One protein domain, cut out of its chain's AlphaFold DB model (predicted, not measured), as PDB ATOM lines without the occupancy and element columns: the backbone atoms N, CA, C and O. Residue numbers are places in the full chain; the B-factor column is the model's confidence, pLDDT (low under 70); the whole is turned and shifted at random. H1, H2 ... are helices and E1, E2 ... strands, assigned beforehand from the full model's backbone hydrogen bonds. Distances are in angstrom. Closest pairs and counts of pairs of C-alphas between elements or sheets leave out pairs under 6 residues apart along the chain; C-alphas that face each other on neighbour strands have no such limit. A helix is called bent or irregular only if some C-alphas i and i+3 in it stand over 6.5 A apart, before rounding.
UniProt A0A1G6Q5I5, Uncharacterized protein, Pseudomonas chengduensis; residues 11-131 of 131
ATOM      1  N   CYS A  11     -29.722  25.082 -36.823       92.06
ATOM      2  CA  CYS A  11     -30.358  23.856 -36.355       92.06
ATOM      3  C   CYS A  11     -30.144  22.715 -37.360       92.06
ATOM      4  O   CYS A  11     -30.093  22.976 -38.564       92.06
ATOM      5  N   PRO A  12     -30.037  21.460 -36.885       94.94
ATOM      6  CA  PRO A  12     -29.877  20.308 -37.760       94.94
ATOM      7  C   PRO A  12     -31.119  20.115 -38.635       94.94
ATOM      8  O   PRO A  12     -32.244  20.353 -38.185       94.94
ATOM      9  N   VAL A  13     -30.913  19.657 -39.865       95.50
ATOM     10  CA  VAL A  13     -31.976  19.262 -40.792       95.50
ATOM     11  C   VAL A  13     -32.272  17.781 -40.598       95.50
ATOM     12  O   VAL A  13     -31.413  16.931 -40.818       95.50
ATOM     13  N   LEU A  14     -33.490  17.462 -40.172       94.88
ATOM     14  CA  LEU A  14     -33.921  16.111 -39.831       94.88
ATOM     15  C   LEU A  14     -35.109  15.675 -40.685       94.88
ATOM     16  O   LEU A  14     -35.994  16.463 -41.017       94.88
ATOM     17  N   ARG A  15     -35.135  14.380 -40.988       92.69
ATOM     18  CA  ARG A  15     -36.287  13.666 -41.549       92.69
ATOM     19  C   ARG A  15     -37.018  12.923 -40.436       92.69
ATOM     20  O   ARG A  15     -36.459  12.730 -39.357       92.69
ATOM     21  N   ASP A  16     -38.247  12.494 -40.710       90.12
ATOM     22  CA  ASP A  16     -39.131  11.824 -39.748       90.12
ATOM     23  C   ASP A  16     -38.462  10.708 -38.928       90.12
ATOM     24  O   ASP A  16     -38.634  10.653 -37.709       90.12
ATOM     25  N   ASP A  17     -37.654   9.867 -39.576       89.56
ATOM     26  CA  ASP A  17     -36.964   8.723 -38.966       89.56
ATOM     27  C   ASP A  17     -35.914   9.109 -37.908       89.56
ATOM     28  O   ASP A  17     -35.655   8.362 -36.965       89.56
ATOM     29  N   SER A  18     -35.332  10.299 -38.037       91.19
ATOM     30  CA  SER A  18     -34.193  10.759 -37.244       91.19
ATOM     31  C   SER A  18     -34.615  11.654 -36.078       91.19
ATOM     32  O   SER A  18     -33.882  11.793 -35.097       91.19
ATOM     33  N   VAL A  19     -35.815  12.245 -36.147       92.00
ATOM     34  CA  VAL A  19     -36.321  13.159 -35.112       92.00
ATOM     35  C   VAL A  19     -36.469  12.449 -33.771       92.00
ATOM     36  O   VAL A  19     -36.058  12.992 -32.750       92.00
ATOM     37  N   ARG A  20     -37.002  11.223 -33.740       89.44
ATOM     38  CA  ARG A  20     -37.233  10.507 -32.476       89.44
ATOM     39  C   ARG A  20     -35.934  10.274 -31.700       89.44
ATOM     40  O   ARG A  20     -35.881  10.558 -30.502       89.44
ATOM     41  N   SER A  21     -34.891   9.797 -32.378       88.25
ATOM     42  CA  SER A  21     -33.567   9.572 -31.781       88.25
ATOM     43  C   SER A  21     -32.932  10.887 -31.323       88.25
ATOM     44  O   SER A  21     -32.390  10.962 -30.218       88.25
ATOM     45  N   TYR A  22     -33.093  11.960 -32.101       91.88
ATOM     46  CA  TYR A  22     -32.649  13.294 -31.705       91.88
ATOM     47  C   TYR A  22     -33.367  13.810 -30.454       91.88
ATOM     48  O   TYR A  22     -32.724  14.307 -29.530       91.88
ATOM     49  N   LEU A  23     -34.690  13.666 -30.368       88.44
ATOM     50  CA  LEU A  23     -35.471  14.136 -29.222       88.44
ATOM     51  C   LEU A  23     -35.181  13.333 -27.953       88.44
ATOM     52  O   LEU A  23     -35.016  13.917 -26.884       88.44
ATOM     53  N   LYS A  24     -35.075  12.008 -28.057       87.06
ATOM     54  CA  LYS A  24     -34.888  11.139 -26.892       87.06
ATOM     55  C   LYS A  24     -33.436  11.093 -26.418       87.06
ATOM     56  O   LYS A  24     -33.175  11.197 -25.225       87.06
ATOM     57  N   GLU A  25     -32.497  10.948 -27.346       86.75
ATOM     58  CA  GLU A  25     -31.108  10.578 -27.043       86.75
ATOM     59  C   GLU A  25     -30.116  11.689 -27.407       86.75
ATOM     60  O   GLU A  25     -28.940  11.602 -27.069       86.75
ATOM     61  N   GLY A  26     -30.576  12.757 -28.070       86.50
ATOM     62  CA  GLY A  26     -29.699  13.816 -28.576       86.50
ATOM     63  C   GLY A  26     -28.814  13.353 -29.735       86.50
ATOM     64  O   GLY A  26     -27.872  14.054 -30.097       86.50
ATOM     65  N   GLN A  27     -29.098  12.179 -30.302       89.56
ATOM     66  CA  GLN A  27     -28.323  11.609 -31.393       89.56
ATOM     67  C   GLN A  27     -28.719  12.237 -32.722       89.56
ATOM     68  O   GLN A  27     -29.898  12.436 -33.010       89.56
ATOM     69  N   LEU A  28     -27.714  12.516 -33.539       91.25
ATOM     70  CA  LEU A  28     -27.881  13.041 -34.883       91.25
ATOM     71  C   LEU A  28     -27.381  12.016 -35.901       91.25
ATOM     72  O   LEU A  28     -26.425  11.289 -35.607       91.25
ATOM     73  N   PRO A  29     -27.990  11.958 -37.096       89.62
ATOM     74  CA  PRO A  29     -27.467  11.130 -38.169       89.62
ATOM     75  C   PRO A  29     -26.065  11.607 -38.572       89.62
ATOM     76  O   PRO A  29     -25.727  12.790 -38.482       89.62
ATOM     77  N   THR A  30     -25.219  10.675 -39.010       88.94
ATOM     78  CA  THR A  30     -23.875  11.011 -39.491       88.94
ATOM     79  C   THR A  30     -23.970  11.897 -40.732       88.94
ATOM     80  O   THR A  30     -24.682  11.559 -41.673       88.94
ATOM     81  N   GLY A  31     -23.238  13.016 -40.740       89.69
ATOM     82  CA  GLY A  31     -23.243  13.958 -41.864       89.69
ATOM     83  C   GLY A  31     -24.500  14.825 -41.955       89.69
ATOM     84  O   GLY A  31     -24.834  15.270 -43.044       89.69
ATOM     85  N   VAL A  32     -25.209  15.038 -40.840       94.06
ATOM     86  CA  VAL A  32     -26.396  15.903 -40.810       94.06
ATOM     87  C   VAL A  32     -26.065  17.333 -41.254       94.06
ATOM     88  O   VAL A  32     -25.097  17.937 -40.785       94.06
ATOM     89  N   ASP A  33     -26.898  17.879 -42.137       94.88
ATOM     90  CA  ASP A  33     -26.824  19.279 -42.544       94.88
ATOM     91  C   ASP A  33     -27.355  20.199 -41.440       94.88
ATOM     92  O   ASP A  33     -28.202  19.815 -40.629       94.88
ATOM     93  N   TYR A  34     -26.894  21.447 -41.437       93.94
ATOM     94  CA  TYR A  34     -27.391  22.494 -40.547       93.94
ATOM     95  C   TYR A  34     -27.843  23.696 -41.367       93.94
ATOM     96  O   TYR A  34     -27.141  24.134 -42.276       93.94
ATOM     97  N   LEU A  35     -28.994  24.257 -41.006       93.50
ATOM     98  CA  LEU A  35     -29.509  25.489 -41.596       93.50
ATOM     99  C   LEU A  35     -29.647  26.573 -40.539       93.50
ATOM    100  O   LEU A  35     -30.009  26.306 -39.388       93.50
ATOM    101  N   GLU A  36     -29.374  27.809 -40.947       90.44
ATOM    102  CA  GLU A  36     -29.446  28.971 -40.070       90.44
ATOM    103  C   GLU A  36     -30.855  29.167 -39.503       90.44
ATOM    104  O   GLU A  36     -31.874  28.906 -40.149       90.44
ATOM    105  N   VAL A  37     -30.907  29.646 -38.263       85.31
ATOM    106  CA  VAL A  37     -32.157  30.108 -37.661       85.31
ATOM    107  C   VAL A  37     -32.491  31.481 -38.261       85.31
ATOM    108  O   VAL A  37     -31.642  32.373 -38.214       85.31
ATOM    109  N   PRO A  38     -33.702  31.700 -38.811       82.81
ATOM    110  CA  PRO A  38     -34.027  32.962 -39.463       82.81
ATOM    111  C   PRO A  38     -33.938  34.154 -38.498       82.81
ATOM    112  O   PRO A  38     -34.256  34.004 -37.311       82.81
ATOM    113  N   PRO A  39     -33.586  35.358 -38.988       76.38
ATOM    114  CA  PRO A  39     -33.521  36.553 -38.155       76.38
ATOM    115  C   PRO A  39     -34.810  36.785 -37.355       76.38
ATOM    116  O   PRO A  39     -35.921  36.633 -37.863       76.38
ATOM    117  N   GLY A  40     -34.665  37.143 -36.078       74.94
ATOM    118  CA  GLY A  40     -35.793  37.360 -35.161       74.94
ATOM    119  C   GLY A  40     -36.399  36.081 -34.565       74.94
ATOM    120  O   GLY A  40     -37.294  36.170 -33.720       74.94
ATOM    121  N   LYS A  41     -35.917  34.891 -34.951       76.25
ATOM    122  CA  LYS A  41     -36.280  33.611 -34.329       76.25
ATOM    123  C   LYS A  41     -35.213  33.186 -33.327       76.25
ATOM    124  O   LYS A  41     -34.031  33.461 -33.494       76.25
ATOM    125  N   VAL A  42     -35.653  32.531 -32.258       73.94
ATOM    126  CA  VAL A  42     -34.801  32.107 -31.146       73.94
ATOM    127  C   VAL A  42     -35.124  30.657 -30.808       73.94
ATOM    128  O   VAL A  42     -36.279  30.331 -30.546       73.94
ATOM    129  N   VAL A  43     -34.097  29.807 -30.781       76.00
ATOM    130  CA  VAL A  43     -34.174  28.402 -30.352       76.00
ATOM    131  C   VAL A  43     -33.218  28.224 -29.178       76.00
ATOM    132  O   VAL A  43     -32.025  28.435 -29.361       76.00
ATOM    133  N   ARG A  44     -33.706  27.874 -27.979       71.00
ATOM    134  CA  ARG A  44     -32.869  27.847 -26.757       71.00
ATOM    135  C   ARG A  44     -32.375  26.473 -26.316       71.00
ATOM    136  O   ARG A  44     -31.311  26.382 -25.719       71.00
ATOM    137  N   GLN A  45     -33.145  25.418 -26.575       74.00
ATOM    138  CA  GLN A  45     -32.845  24.076 -26.066       74.00
ATOM    139  C   GLN A  45     -32.599  23.077 -27.186       74.00
ATOM    140  O   GLN A  45     -31.465  22.692 -27.447       74.00
ATOM    141  N   ARG A  46     -33.671  22.648 -27.850       81.44
ATOM    142  CA  ARG A  46     -33.602  21.825 -29.045       81.44
ATOM    143  C   ARG A  46     -34.534  22.422 -30.078       81.44
ATOM    144  O   ARG A  46     -35.661  22.830 -29.801       81.44
ATOM    145  N   GLY A  47     -34.011  22.497 -31.282       89.00
ATOM    146  CA  GLY A  47     -34.780  22.760 -32.475       89.00
ATOM    147  C   GLY A  47     -34.147  22.014 -33.625       89.00
ATOM    148  O   GLY A  47     -33.015  21.529 -33.521       89.00
ATOM    149  N   PHE A  48     -34.917  21.865 -34.681       93.81
ATOM    150  CA  PHE A  48     -34.497  21.189 -35.890       93.81
ATOM    151  C   PHE A  48     -35.348  21.689 -37.043       93.81
ATOM    152  O   PHE A  48     -36.508  22.073 -36.870       93.81
ATOM    153  N   TRP A  49     -34.758  21.687 -38.223       94.88
ATOM    154  CA  TRP A  49     -35.496  21.850 -39.454       94.88
ATOM    155  C   TRP A  49     -36.056  20.490 -39.856       94.88
ATOM    156  O   TRP A  49     -35.303  19.564 -40.128       94.88
ATOM    157  N   LEU A  50     -37.375  20.351 -39.843       94.56
ATOM    158  CA  LEU A  50     -38.072  19.147 -40.260       94.56
ATOM    159  C   LEU A  50     -38.299  19.175 -41.768       94.56
ATOM    160  O   LEU A  50     -38.943  20.095 -42.275       94.56
ATOM    161  N   VAL A  51     -37.836  18.130 -42.446       92.69
ATOM    162  CA  VAL A  51     -38.228  17.775 -43.812       92.69
ATOM    163  C   VAL A  51     -39.266  16.658 -43.705       92.69
ATOM    164  O   VAL A  51     -38.878  15.494 -43.557       92.69
ATOM    165  N   PRO A  52     -40.570  16.983 -43.704       85.44
ATOM    166  CA  PRO A  52     -41.600  15.973 -43.543       85.44
ATOM    167  C   PRO A  52     -41.686  15.105 -44.803       85.44
ATOM    168  O   PRO A  52     -41.620  15.605 -45.927       85.44
ATOM    169  N   VAL A  53     -41.873  13.800 -44.617       84.06
ATOM    170  CA  VAL A  53     -42.106  12.844 -45.711       84.06
ATOM    171  C   VAL A  53     -43.380  13.197 -46.479       84.06
ATOM    172  O   VAL A  53     -43.418  13.091 -47.705       84.06
ATOM    173  N   MET A  54     -44.417  13.649 -45.772       76.50
ATOM    174  CA  MET A  54     -45.652  14.129 -46.386       76.50
ATOM    175  C   MET A  54     -45.626  15.644 -46.535       76.50
ATOM    176  O   MET A  54     -45.313  16.383 -45.601       76.50
ATOM    177  N   ARG A  55     -46.012  16.130 -47.717       71.62
ATOM    178  CA  ARG A  55     -46.165  17.563 -47.947       71.62
ATOM    179  C   ARG A  55     -47.399  18.061 -47.197       71.62
ATOM    180  O   ARG A  55     -48.520  17.825 -47.617       71.62
ATOM    181  N   VAL A  56     -47.161  18.763 -46.096       70.50
ATOM    182  CA  VAL A  56     -48.198  19.316 -45.205       70.50
ATOM    183  C   VAL A  56     -48.547  20.779 -45.505       70.50
ATOM    184  O   VAL A  56     -49.484  21.328 -44.933       70.50
ATOM    185  N   HIS A  57     -47.791  21.438 -46.391       73.81
ATOM    186  CA  HIS A  57     -48.050  22.811 -46.826       73.81
ATOM    187  C   HIS A  57     -47.717  22.987 -48.314       73.81
ATOM    188  O   HIS A  57     -46.675  22.509 -48.777       73.81
ATOM    189  N   PRO A  58     -48.536  23.724 -49.084       73.62
ATOM    190  CA  PRO A  58     -48.314  23.885 -50.517       73.62
ATOM    191  C   PRO A  58     -47.073  24.726 -50.832       73.62
ATOM    192  O   PRO A  58     -46.418  24.480 -51.836       73.62
ATOM    193  N   ALA A  59     -46.701  25.693 -49.993       76.19
ATOM    194  CA  ALA A  59     -45.568  26.581 -50.281       76.19
ATOM    195  C   ALA A  59     -44.261  26.199 -49.574       76.19
ATOM    196  O   ALA A  59     -43.211  26.666 -49.990       76.19
ATOM    197  N   ALA A  60     -44.322  25.382 -48.518       82.50
ATOM    198  CA  ALA A  60     -43.162  25.083 -47.684       82.50
ATOM    199  C   ALA A  60     -42.808  23.601 -47.778       82.50
ATOM    200  O   ALA A  60     -43.685  22.736 -47.746       82.50
ATOM    201  N   THR A  61     -41.516  23.329 -47.885       87.38
ATOM    202  CA  THR A  61     -40.928  21.986 -47.930       87.38
ATOM    203  C   THR A  61     -40.180  21.646 -46.647       87.38
ATOM    204  O   THR A  61     -39.896  20.476 -46.400       87.38
ATOM    205  N   MET A  62     -39.897  22.651 -45.813       90.81
ATOM    206  CA  MET A  62     -39.181  22.485 -44.559       90.81
ATOM    207  C   MET A  62     -39.736  23.397 -43.466       90.81
ATOM    208  O   MET A  62     -40.189  24.512 -43.728       90.81
ATOM    209  N   PHE A  63     -39.681  22.939 -42.217       91.44
ATOM    210  CA  PHE A  63     -40.235  23.671 -41.078       91.44
ATOM    211  C   PHE A  63     -39.254  23.712 -39.920       91.44
ATOM    212  O   PHE A  63     -38.800  22.673 -39.458       91.44
ATOM    213  N   LEU A  64     -38.963  24.900 -39.400       91.38
ATOM    214  CA  LEU A  64     -38.174  25.032 -38.182       91.38
ATOM    215  C   LEU A  64     -39.075  24.761 -36.982       91.38
ATOM    216  O   LEU A  64     -39.971  25.557 -36.683       91.38
ATOM    217  N   VAL A  65     -38.816  23.655 -36.293       91.31
ATOM    218  CA  VAL A  65     -39.538  23.233 -35.095       91.31
ATOM    219  C   VAL A  65     -38.698  23.552 -33.863       91.31
ATOM    220  O   VAL A  65     -37.539  23.152 -33.767       91.31
ATOM    221  N   SER A  66     -39.296  24.257 -32.906       88.25
ATOM    222  CA  SER A  66     -38.764  24.425 -31.553       88.25
ATOM    223  C   SER A  66     -39.462  23.454 -30.613       88.25
ATOM    224  O   SER A  66     -40.692  23.416 -30.568       88.25
ATOM    225  N   THR A  67     -38.691  22.702 -29.830       86.06
ATOM    226  CA  THR A  67     -39.237  21.798 -28.804       86.06
ATOM    227  C   THR A  67     -39.521  22.523 -27.488       86.06
ATOM    228  O   THR A  67     -40.128  21.954 -26.585       86.06
ATOM    229  N   ASP A  68     -39.048  23.763 -27.344       75.81
ATOM    230  CA  ASP A  68     -39.268  24.579 -26.151       75.81
ATOM    231  C   ASP A  68     -40.663  25.222 -26.198       75.81
ATOM    232  O   ASP A  68     -40.990  25.958 -27.134       75.81
ATOM    233  N   VAL A  69     -41.478  24.921 -25.184       58.06
ATOM    234  CA  VAL A  69     -42.882  25.343 -25.054       58.06
ATOM    235  C   VAL A  69     -43.012  26.774 -24.514       58.06
ATOM    236  O   VAL A  69     -44.035  27.413 -24.745       58.06
ATOM    237  N   TYR A  70     -41.987  27.311 -23.840       53.81
ATOM    238  CA  TYR A  70     -42.116  28.530 -23.023       53.81
ATOM    239  C   TYR A  70     -41.125  29.651 -23.353       53.81
ATOM    240  O   TYR A  70     -41.206  30.725 -22.759       53.81
ATOM    241  N   ALA A  71     -40.207  29.451 -24.303       51.44
ATOM    242  CA  ALA A  71     -39.174  30.445 -24.615       51.44
ATOM    243  C   ALA A  71     -39.270  31.077 -26.014       51.44
ATOM    244  O   ALA A  71     -38.270  31.592 -26.526       51.44
ATOM    245  N   MET A  72     -40.449  31.081 -26.640       51.22
ATOM    246  CA  MET A  72     -40.683  31.953 -27.791       51.22
ATOM    247  C   MET A  72     -40.879  33.385 -27.302       51.22
ATOM    248  O   MET A  72     -41.692  33.623 -26.420       51.22
ATOM    249  N   ASN A  73     -40.102  34.313 -27.865       46.06
ATOM    250  CA  ASN A  73     -40.091  35.733 -27.528       46.06
ATOM    251  C   ASN A  73     -41.467  36.283 -27.128       46.06
ATOM    252  O   ASN A  73     -42.441  36.125 -27.864       46.06
ATOM    253  N   VAL A  74     -41.463  36.985 -25.991       46.09
ATOM    254  CA  VAL A  74     -42.337  38.115 -25.674       46.09
ATOM    255  C   VAL A  74     -42.307  39.045 -26.885       46.09
ATOM    256  O   VAL A  74     -41.411  39.868 -27.037       46.09
ATOM    257  N   ASP A  75     -43.200  38.810 -27.824       46.31
ATOM    258  CA  ASP A  75     -43.406  39.637 -28.995       46.31
ATOM    259  C   ASP A  75     -44.909  39.863 -29.034       46.31
ATOM    260  O   ASP A  75     -45.689  38.910 -28.944       46.31
ATOM    261  N   GLU A  76     -45.311  41.129 -29.084       48.12
ATOM    262  CA  GLU A  76     -46.669  41.623 -28.808       48.12
ATOM    263  C   GLU A  76     -47.728  41.054 -29.781       48.12
ATOM    264  O   GLU A  76     -48.931  41.218 -29.591       48.12
ATOM    265  N   HIS A  77     -47.274  40.294 -30.781       45.06
ATOM    266  CA  HIS A  77     -48.036  39.668 -31.855       45.06
ATOM    267  C   HIS A  77     -48.313  38.162 -31.648       45.06
ATOM    268  O   HIS A  77     -48.616  37.447 -32.608       45.06
ATOM    269  N   GLU A  78     -48.220  37.635 -30.417       48.50
ATOM    270  CA  GLU A  78     -48.510  36.220 -30.096       48.50
ATOM    271  C   GLU A  78     -49.881  35.747 -30.623       48.50
ATOM    272  O   GLU A  78     -50.011  34.608 -31.081       48.50
ATOM    273  N   LYS A  79     -50.881  36.639 -30.601       48.78
ATOM    274  CA  LYS A  79     -52.259  36.376 -31.047       48.78
ATOM    275  C   LYS A  79     -52.439  36.382 -32.570       48.78
ATOM    276  O   LYS A  79     -53.411  35.816 -33.057       48.78
ATOM    277  N   GLU A  80     -51.522  36.992 -33.318       50.00
ATOM    278  CA  GLU A  80     -51.619  37.141 -34.781       50.00
ATOM    279  C   GLU A  80     -50.861  36.038 -35.534       50.00
ATOM    280  O   GLU A  80     -51.130  35.762 -36.703       50.00
ATOM    281  N   ARG A  81     -49.925  35.353 -34.864       54.50
ATOM    282  CA  ARG A  81     -49.180  34.240 -35.460       54.50
ATOM    283  C   ARG A  81     -49.994  32.957 -35.366       54.50
ATOM    284  O   ARG A  81     -50.091  32.352 -34.305       54.50
ATOM    285  N   LEU A  82     -50.510  32.525 -36.514       59.12
ATOM    286  CA  LEU A  82     -51.085  31.201 -36.762       59.12
ATOM    287  C   LEU A  82     -50.169  30.115 -36.165       59.12
ATOM    288  O   LEU A  82     -49.120  29.801 -36.727       59.12
ATOM    289  N   GLN A  83     -50.518  29.597 -34.985       74.06
ATOM    290  CA  GLN A  83     -49.656  28.678 -34.245       74.06
ATOM    291  C   GLN A  83     -49.729  27.295 -34.886       74.06
ATOM    292  O   GLN A  83     -50.644  26.518 -34.623       74.06
ATOM    293  N   LEU A  84     -48.773  27.006 -35.762       85.12
ATOM    294  CA  LEU A  84     -48.595  25.666 -36.291       85.12
ATOM    295  C   LEU A  84     -47.832  24.821 -35.276       85.12
ATOM    296  O   LEU A  84     -46.769  25.208 -34.785       85.12
ATOM    297  N   LEU A  85     -48.395  23.667 -34.958       89.44
ATOM    298  CA  LEU A  85     -47.850  22.695 -34.029       89.44
ATOM    299  C   LEU A  85     -47.377  21.476 -34.806       89.44
ATOM    300  O   LEU A  85     -47.981  21.104 -35.808       89.44
ATOM    301  N   CYS A  86     -46.305  20.871 -34.318       90.94
ATOM    302  CA  CYS A  86     -45.760  19.623 -34.815       90.94
ATOM    303  C   CYS A  86     -46.107  18.508 -33.827       90.94
ATOM    304  O   CYS A  86     -45.851  18.620 -32.623       90.94
ATOM    305  N   TYR A  87     -46.678  17.436 -34.355       93.25
ATOM    306  CA  TYR A  87     -47.023  16.226 -33.627       93.25
ATOM    307  C   TYR A  87     -46.467  15.008 -34.350       93.25
ATOM    308  O   TYR A  87     -46.328  15.027 -35.565       93.25
ATOM    309  N   TYR A  88     -46.206  13.934 -33.619       92.62
ATOM    310  CA  TYR A  88     -45.773  12.656 -34.167       92.62
ATOM    311  C   TYR A  88     -46.850  11.587 -33.982       92.62
ATOM    312  O   TYR A  88     -47.441  11.489 -32.906       92.62
ATOM    313  N   SER A  89     -47.082  10.769 -35.008       91.75
ATOM    314  CA  SER A  89     -47.907   9.563 -34.904       91.75
ATOM    315  C   SER A  89     -47.028   8.323 -34.845       91.75
ATOM    316  O   SER A  89     -46.351   7.998 -35.819       91.75
ATOM    317  N   ASP A  90     -47.101   7.574 -33.744       89.56
ATOM    318  CA  ASP A  90     -46.462   6.257 -33.658       89.56
ATOM    319  C   ASP A  90     -47.113   5.239 -34.611       89.56
ATOM    320  O   ASP A  90     -46.446   4.332 -35.095       89.56
ATOM    321  N   THR A  91     -48.398   5.378 -34.937       90.75
ATOM    322  CA  THR A  91     -49.066   4.449 -35.862       90.75
ATOM    323  C   THR A  91     -48.599   4.654 -37.301       90.75
ATOM    324  O   THR A  91     -48.307   3.686 -37.996       90.75
ATOM    325  N   ALA A  92     -48.517   5.910 -37.749       88.50
ATOM    326  CA  ALA A  92     -48.110   6.246 -39.114       88.50
ATOM    327  C   ALA A  92     -46.591   6.459 -39.268       88.50
ATOM    328  O   ALA A  92     -46.112   6.600 -40.390       88.50
ATOM    329  N   GLN A  93     -45.841   6.481 -38.159       89.19
ATOM    330  CA  GLN A  93     -44.398   6.758 -38.102       89.19
ATOM    331  C   GLN A  93     -44.008   8.055 -38.838       89.19
ATOM    332  O   GLN A  93     -43.039   8.100 -39.594       89.19
ATOM    333  N   THR A  94     -44.788   9.121 -38.644       90.25
ATOM    334  CA  THR A  94     -44.592  10.403 -39.338       90.25
ATOM    335  C   THR A  94     -45.064  11.591 -38.503       90.25
ATOM    336  O   THR A  94     -45.902  11.456 -37.604       90.25
ATOM    337  N   HIS A  95     -44.498  12.757 -38.800       91.81
ATOM    338  CA  HIS A  95     -44.848  14.034 -38.214       91.81
ATOM    339  C   HIS A  95     -45.963  14.711 -39.004       91.81
ATOM    340  O   HIS A  95     -45.938  14.805 -40.230       91.81
ATOM    341  N   TYR A  96     -46.910  15.269 -38.265       90.50
ATOM    342  CA  TYR A  96     -47.986  16.094 -38.776       90.50
ATOM    343  C   TYR A  96     -47.811  17.522 -38.284       90.50
ATOM    344  O   TYR A  96     -47.493  17.762 -37.116       90.50
ATOM    345  N   ILE A  97     -48.053  18.473 -39.182       89.06
ATOM    346  CA  ILE A  97     -48.061  19.896 -38.866       89.06
ATOM    347  C   ILE A  97     -49.461  20.432 -39.102       89.06
ATOM    348  O   ILE A  97     -50.045  20.223 -40.163       89.06
ATOM    349  N   GLY A  98     -49.984  21.157 -38.123       88.62
ATOM    350  CA  GLY A  98     -51.323  21.708 -38.214       88.62
ATOM    351  C   GLY A  98     -51.660  22.624 -37.054       88.62
ATOM    352  O   GLY A  98     -50.797  23.014 -36.267       88.62
ATOM    353  N   ARG A  99     -52.936  22.976 -36.945       88.31
ATOM    354  CA  ARG A  99     -53.486  23.761 -35.838       88.31
ATOM    355  C   ARG A  99     -54.227  22.834 -34.892       88.31
ATOM    356  O   ARG A  99     -55.025  22.029 -35.350       88.31
ATOM    357  N   ALA A 100     -54.003  22.970 -33.590       87.81
ATOM    358  CA  ALA A 100     -54.834  22.275 -32.614       87.81
ATOM    359  C   ALA A 100     -56.161  23.028 -32.436       87.81
ATOM    360  O   ALA A 100     -56.167  24.149 -31.928       87.81
ATOM    361  N   ILE A 101     -57.270  22.424 -32.862       88.50
ATOM    362  CA  ILE A 101     -58.630  22.961 -32.746       88.50
ATOM    363  C   ILE A 101     -59.522  21.837 -32.217       88.50
ATOM    364  O   ILE A 101     -59.538  20.752 -32.783       88.50
ATOM    365  N   GLU A 102     -60.226  22.077 -31.108       88.25
ATOM    366  CA  GLU A 102     -61.233  21.147 -30.557       88.25
ATOM    367  C   GLU A 102     -60.762  19.677 -30.469       88.25
ATOM    368  O   GLU A 102     -61.458  18.738 -30.854       88.25
ATOM    369  N   GLY A 103     -59.537  19.463 -29.977       89.50
ATOM    370  CA  GLY A 103     -58.968  18.119 -29.806       89.50
ATOM    371  C   GLY A 103     -58.463  17.458 -31.093       89.50
ATOM    372  O   GLY A 103     -58.046  16.300 -31.046       89.50
ATOM    373  N   HIS A 104     -58.453  18.179 -32.211       91.06
ATOM    374  CA  HIS A 104     -57.946  17.722 -33.497       91.06
ATOM    375  C   HIS A 104     -56.771  18.579 -33.963       91.06
ATOM    376  O   HIS A 104     -56.669  19.762 -33.644       91.06
ATOM    377  N   LEU A 105     -55.870  17.969 -34.721       89.69
ATOM    378  CA  LEU A 105     -54.852  18.637 -35.502       89.69
ATOM    379  C   LEU A 105     -55.400  18.855 -36.913       89.69
ATOM    380  O   LEU A 105     -55.463  17.923 -37.715       89.69
ATOM    381  N   CYS A 106     -55.792  20.091 -37.198       87.38
ATOM    382  CA  CYS A 106     -56.314  20.503 -38.491       87.38
ATOM    383  C   CYS A 106     -55.174  20.908 -39.429       87.38
ATOM    384  O   CYS A 106     -54.289  21.684 -39.048       87.38
ATOM    385  N   SER A 107     -55.210  20.412 -40.664       75.75
ATOM    386  CA  SER A 107     -54.235  20.748 -41.707       75.75
ATOM    387  C   SER A 107     -54.233  22.250 -42.033       75.75
ATOM    388  O   SER A 107     -55.232  22.954 -41.876       75.75
ATOM    389  N   VAL A 108     -53.088  22.768 -42.485       71.38
ATOM    390  CA  VAL A 108     -52.908  24.193 -42.820       71.38
ATOM    391  C   VAL A 108     -53.525  24.554 -44.173       71.38
ATOM    392  O   VAL A 108     -54.242  25.555 -44.231       71.38
ATOM    393  N   PRO A 109     -53.325  23.776 -45.254       66.75
ATOM    394  CA  PRO A 109     -54.275  23.790 -46.354       66.75
ATOM    395  C   PRO A 109     -55.557  23.081 -45.905       66.75
ATOM    396  O   PRO A 109     -55.539  21.905 -45.525       66.75
ATOM    397  N   SER A 110     -56.674  23.809 -45.946       58.34
ATOM    398  CA  SER A 110     -58.004  23.238 -45.722       58.34
ATOM    399  C   SER A 110     -58.322  22.230 -46.830       58.34
ATOM    400  O   SER A 110     -58.217  22.563 -48.010       58.34
ATOM    401  N   GLY A 111     -58.714  21.010 -46.455       59.91
ATOM    402  CA  GLY A 111     -59.294  20.025 -47.374       59.91
ATOM    403  C   GLY A 111     -58.329  19.068 -48.084       59.91
ATOM    404  O   GLY A 111     -58.815  18.159 -48.750       59.91
ATOM    405  N   GLU A 112     -57.005  19.206 -47.941       66.12
ATOM    406  CA  GLU A 112     -56.056  18.226 -48.514       66.12
ATOM    407  C   GLU A 112     -55.885  16.974 -47.643       66.12
ATOM    408  O   GLU A 112     -55.680  15.881 -48.166       66.12
ATOM    409  N   PHE A 113     -56.016  17.112 -46.321       69.44
ATOM    410  CA  PHE A 113     -55.883  16.009 -45.371       69.44
ATOM    411  C   PHE A 113     -57.007  16.058 -44.336       69.44
ATOM    412  O   PHE A 113     -57.426  17.156 -43.959       69.44
ATOM    413  N   PRO A 114     -57.506  14.894 -43.876       76.56
ATOM    414  CA  PRO A 114     -58.490  14.857 -42.807       76.56
ATOM    415  C   PRO A 114     -57.887  15.395 -41.509       76.56
ATOM    416  O   PRO A 114     -56.706  15.178 -41.224       76.56
ATOM    417  N   ASP A 115     -58.719  16.050 -40.707       87.00
ATOM    418  CA  ASP A 115     -58.344  16.455 -39.359       87.00
ATOM    419  C   ASP A 115     -58.035  15.215 -38.512       87.00
ATOM    420  O   ASP A 115     -58.773  14.225 -38.524       87.00
ATOM    421  N   LEU A 116     -56.923  15.259 -37.778       89.06
ATOM    422  CA  LEU A 116     -56.433  14.111 -37.019       89.06
ATOM    423  C   LEU A 116     -56.732  14.279 -35.531       89.06
ATOM    424  O   LEU A 116     -56.368  15.306 -34.965       89.06
ATOM    425  N   PRO A 117     -57.330  13.295 -34.845       92.38
ATOM    426  CA  PRO A 117     -57.540  13.394 -33.407       92.38
ATOM    427  C   PRO A 117     -56.197  13.421 -32.666       92.38
ATOM    428  O   PRO A 117     -55.313  12.599 -32.913       92.38
ATOM    429  N   LEU A 118     -56.052  14.335 -31.703       92.56
ATOM    430  CA  LEU A 118     -54.827  14.466 -30.905       92.56
ATOM    431  C   LEU A 118     -54.590  13.273 -29.968       92.56
ATOM    432  O   LEU A 118     -53.464  13.049 -29.540       92.56
ATOM    433  N   THR A 119     -55.622  12.481 -29.659       91.12
ATOM    434  CA  THR A 119     -55.556  11.344 -28.721       91.12
ATOM    435  C   THR A 119     -54.596  10.228 -29.145       91.12
ATOM    436  O   THR A 119     -54.234   9.401 -28.313       91.12
ATOM    437  N   GLY A 120     -54.152  10.212 -30.406       87.62
ATOM    438  CA  GLY A 120     -53.140   9.282 -30.924       87.62
ATOM    439  C   GLY A 120     -51.828   9.946 -31.348       87.62
ATOM    440  O   GLY A 120     -51.033   9.318 -32.048       87.62
ATOM    441  N   LEU A 121     -51.622  11.212 -30.983       93.25
ATOM    442  CA  LEU A 121     -50.493  12.017 -31.426       93.25
ATOM    443  C   LEU A 121     -49.663  12.505 -30.236       93.25
ATOM    444  O   LEU A 121     -50.184  13.032 -29.257       93.25
ATOM    445  N   SER A 122     -48.344  12.389 -30.357       92.94
ATOM    446  CA  SER A 122     -47.396  12.915 -29.375       92.94
ATOM    447  C   SER A 122     -46.968  14.323 -29.765       92.94
ATOM    448  O   SER A 122     -46.509  14.538 -30.885       92.94
ATOM    449  N   TYR A 123     -47.098  15.289 -28.856       92.12
ATOM    450  CA  TYR A 123     -46.614  16.647 -29.101       92.12
ATOM    451  C   TYR A 123     -45.088  16.660 -29.242       92.12
ATOM    452  O   TYR A 123     -44.375  16.123 -28.395       92.12
ATOM    453  N   VAL A 124     -44.598  17.291 -30.309       91.94
ATOM    454  CA  VAL A 124     -43.164  17.388 -30.617       91.94
ATOM    455  C   VAL A 124     -42.649  18.800 -30.377       91.94
ATOM    456  O   VAL A 124     -41.569  18.991 -29.818       91.94
ATOM    457  N   GLY A 125     -43.406  19.802 -30.811       89.94
ATOM    458  CA  GLY A 125     -42.966  21.182 -30.718       89.94
ATOM    459  C   GLY A 125     -43.831  22.135 -31.520       89.94
ATOM    460  O   GLY A 125     -44.869  21.774 -32.076       89.94
ATOM    461  N   ARG A 126     -43.364  23.374 -31.609       88.44
ATOM    462  CA  ARG A 126     -44.024  24.446 -32.345       88.44
ATOM    463  C   ARG A 126     -43.212  24.821 -33.571       88.44
ATOM    464  O   ARG A 126     -41.995  24.976 -33.494       88.44
ATOM    465  N   VAL A 127     -43.893  25.008 -34.693       87.94
ATOM    466  CA  VAL A 127     -43.282  25.547 -35.906       87.94
ATOM    467  C   VAL A 127     -43.105  27.050 -35.728       87.94
ATOM    468  O   VAL A 127     -44.058  27.777 -35.437       87.94
ATOM    469  N   ILE A 128     -41.874  27.524 -35.902       84.44
ATOM    470  CA  ILE A 128     -41.513  28.936 -35.717       84.44
ATOM    471  C   ILE A 128     -41.066  29.618 -37.010       84.44
ATOM    472  O   ILE A 128     -41.065  30.852 -37.065       84.44
ATOM    473  N   ALA A 129     -40.726  28.841 -38.039       85.19
ATOM    474  CA  ALA A 129     -40.463  29.298 -39.401       85.19
ATOM    475  C   ALA A 129     -40.702  28.161 -40.412       85.19
ATOM    476  O   ALA A 129     -40.786  26.995 -40.028       85.19
ATOM    477  N   SER A 130     -40.786  28.505 -41.694       86.50
ATOM    478  CA  SER A 130     -40.930  27.562 -42.808       86.50
ATOM    479  C   SER A 130     -40.129  28.041 -44.020       86.50
ATOM    480  O   SER A 130     -39.988  29.254 -44.194       86.50
ATOM    481  N   GLN A 131     -39.635  27.108 -44.837       81.69
ATOM    482  CA  GLN A 131     -38.913  27.347 -46.096       81.69
ATOM    483  C   GLN A 131     -39.510  26.528 -47.237       81.69
ATOM    484  O   GLN A 131     -39.948  25.379 -46.988       81.69
TER     485      GLN A 131
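AT A GLANCE: This is residues 11 to 131 of the 131 residues of an uncharacterized protein of Pseudomonas chengduensis (UniProt A0A1G6Q5I5). One strongly twisted, curled sheet of eight strands runs through the domain, with E4 and E8 nearest its middle, and the one helix, H1, packs over E3 and reaches E6 with its first residue. Residues 74 to 80 stick out. The printed part has 121 residues, under half in named elements, which follow as E1 H1 E2 E3 E4 E5 E6 E7 E8; the class is mostly strand. The mixed sheet runs E2 E1 E3 E4 E8 E5 E6 E7; the whole is compact, with a radius of gyration of the C-alphas of 13.9 A, spanning 38 by 36 by 26 A.

HOW THE PARTS SIT: E8, residues 122 to 130, bends by 54 degrees at residue 127; it is antiparallel to E4, residues 63 to 66, N 64 to O 129 being 2.8 A, and to E5, residues 85 to 89, N 86 to O 125 being 2.8 A. E3, residues 47 to 51, forms a hairpin with E4, N 50 to O 63 being 2.8 A, and is parallel to E1, residues 11 to 15, N 14 to O 49 being 2.8 A. Edge strand E2, residues 34 to 36, is antiparallel to E1, N 11 to O 35 being 2.9 A. E5, E6, residues 94 to 101, and E7, residues 104 to 106, form a meander, each strand the antiparallel neighbour of the one before, with N 87 to O 96 at 2.9 A and N 99 to O 106 at 2.8 A; with E8 they form a Greek key, the first strand the antiparallel neighbour of the fourth. H1, residues 16 to 25, is on the sheet in two layers, over E3 at a height over the sheet of 8.3 A, along the strands at 6 degrees to E3 on the local plane. The closest C-alphas of H1 and E6, those of Asp 16 and Thr 94, are 5.7 A apart. H1 is only just irregular, C-alphas 17 and 20 being 6.7 A apart, and has 4 of 6 O i to N i+4 pairs within hydrogen-bond range.

IN THESE COORDINATES: E1 begins at C-alpha 11 (-30.358, 23.856, -36.355), and E8, 20.9 A long, ends at C-alpha 130 (-40.930, 27.562, -42.808). E6 is 20.0 A long and H1 15.1 A.

THE WHOLE: The C-alphas farthest apart, those of Gly 31 and Glu 102, are 40.3 A apart. The printed part has no cut; the links E3 to E4, E4 to E5 and E7 to E8 are long. The pLDDT is under 70 in residues 69 to 82 and 109 to 113.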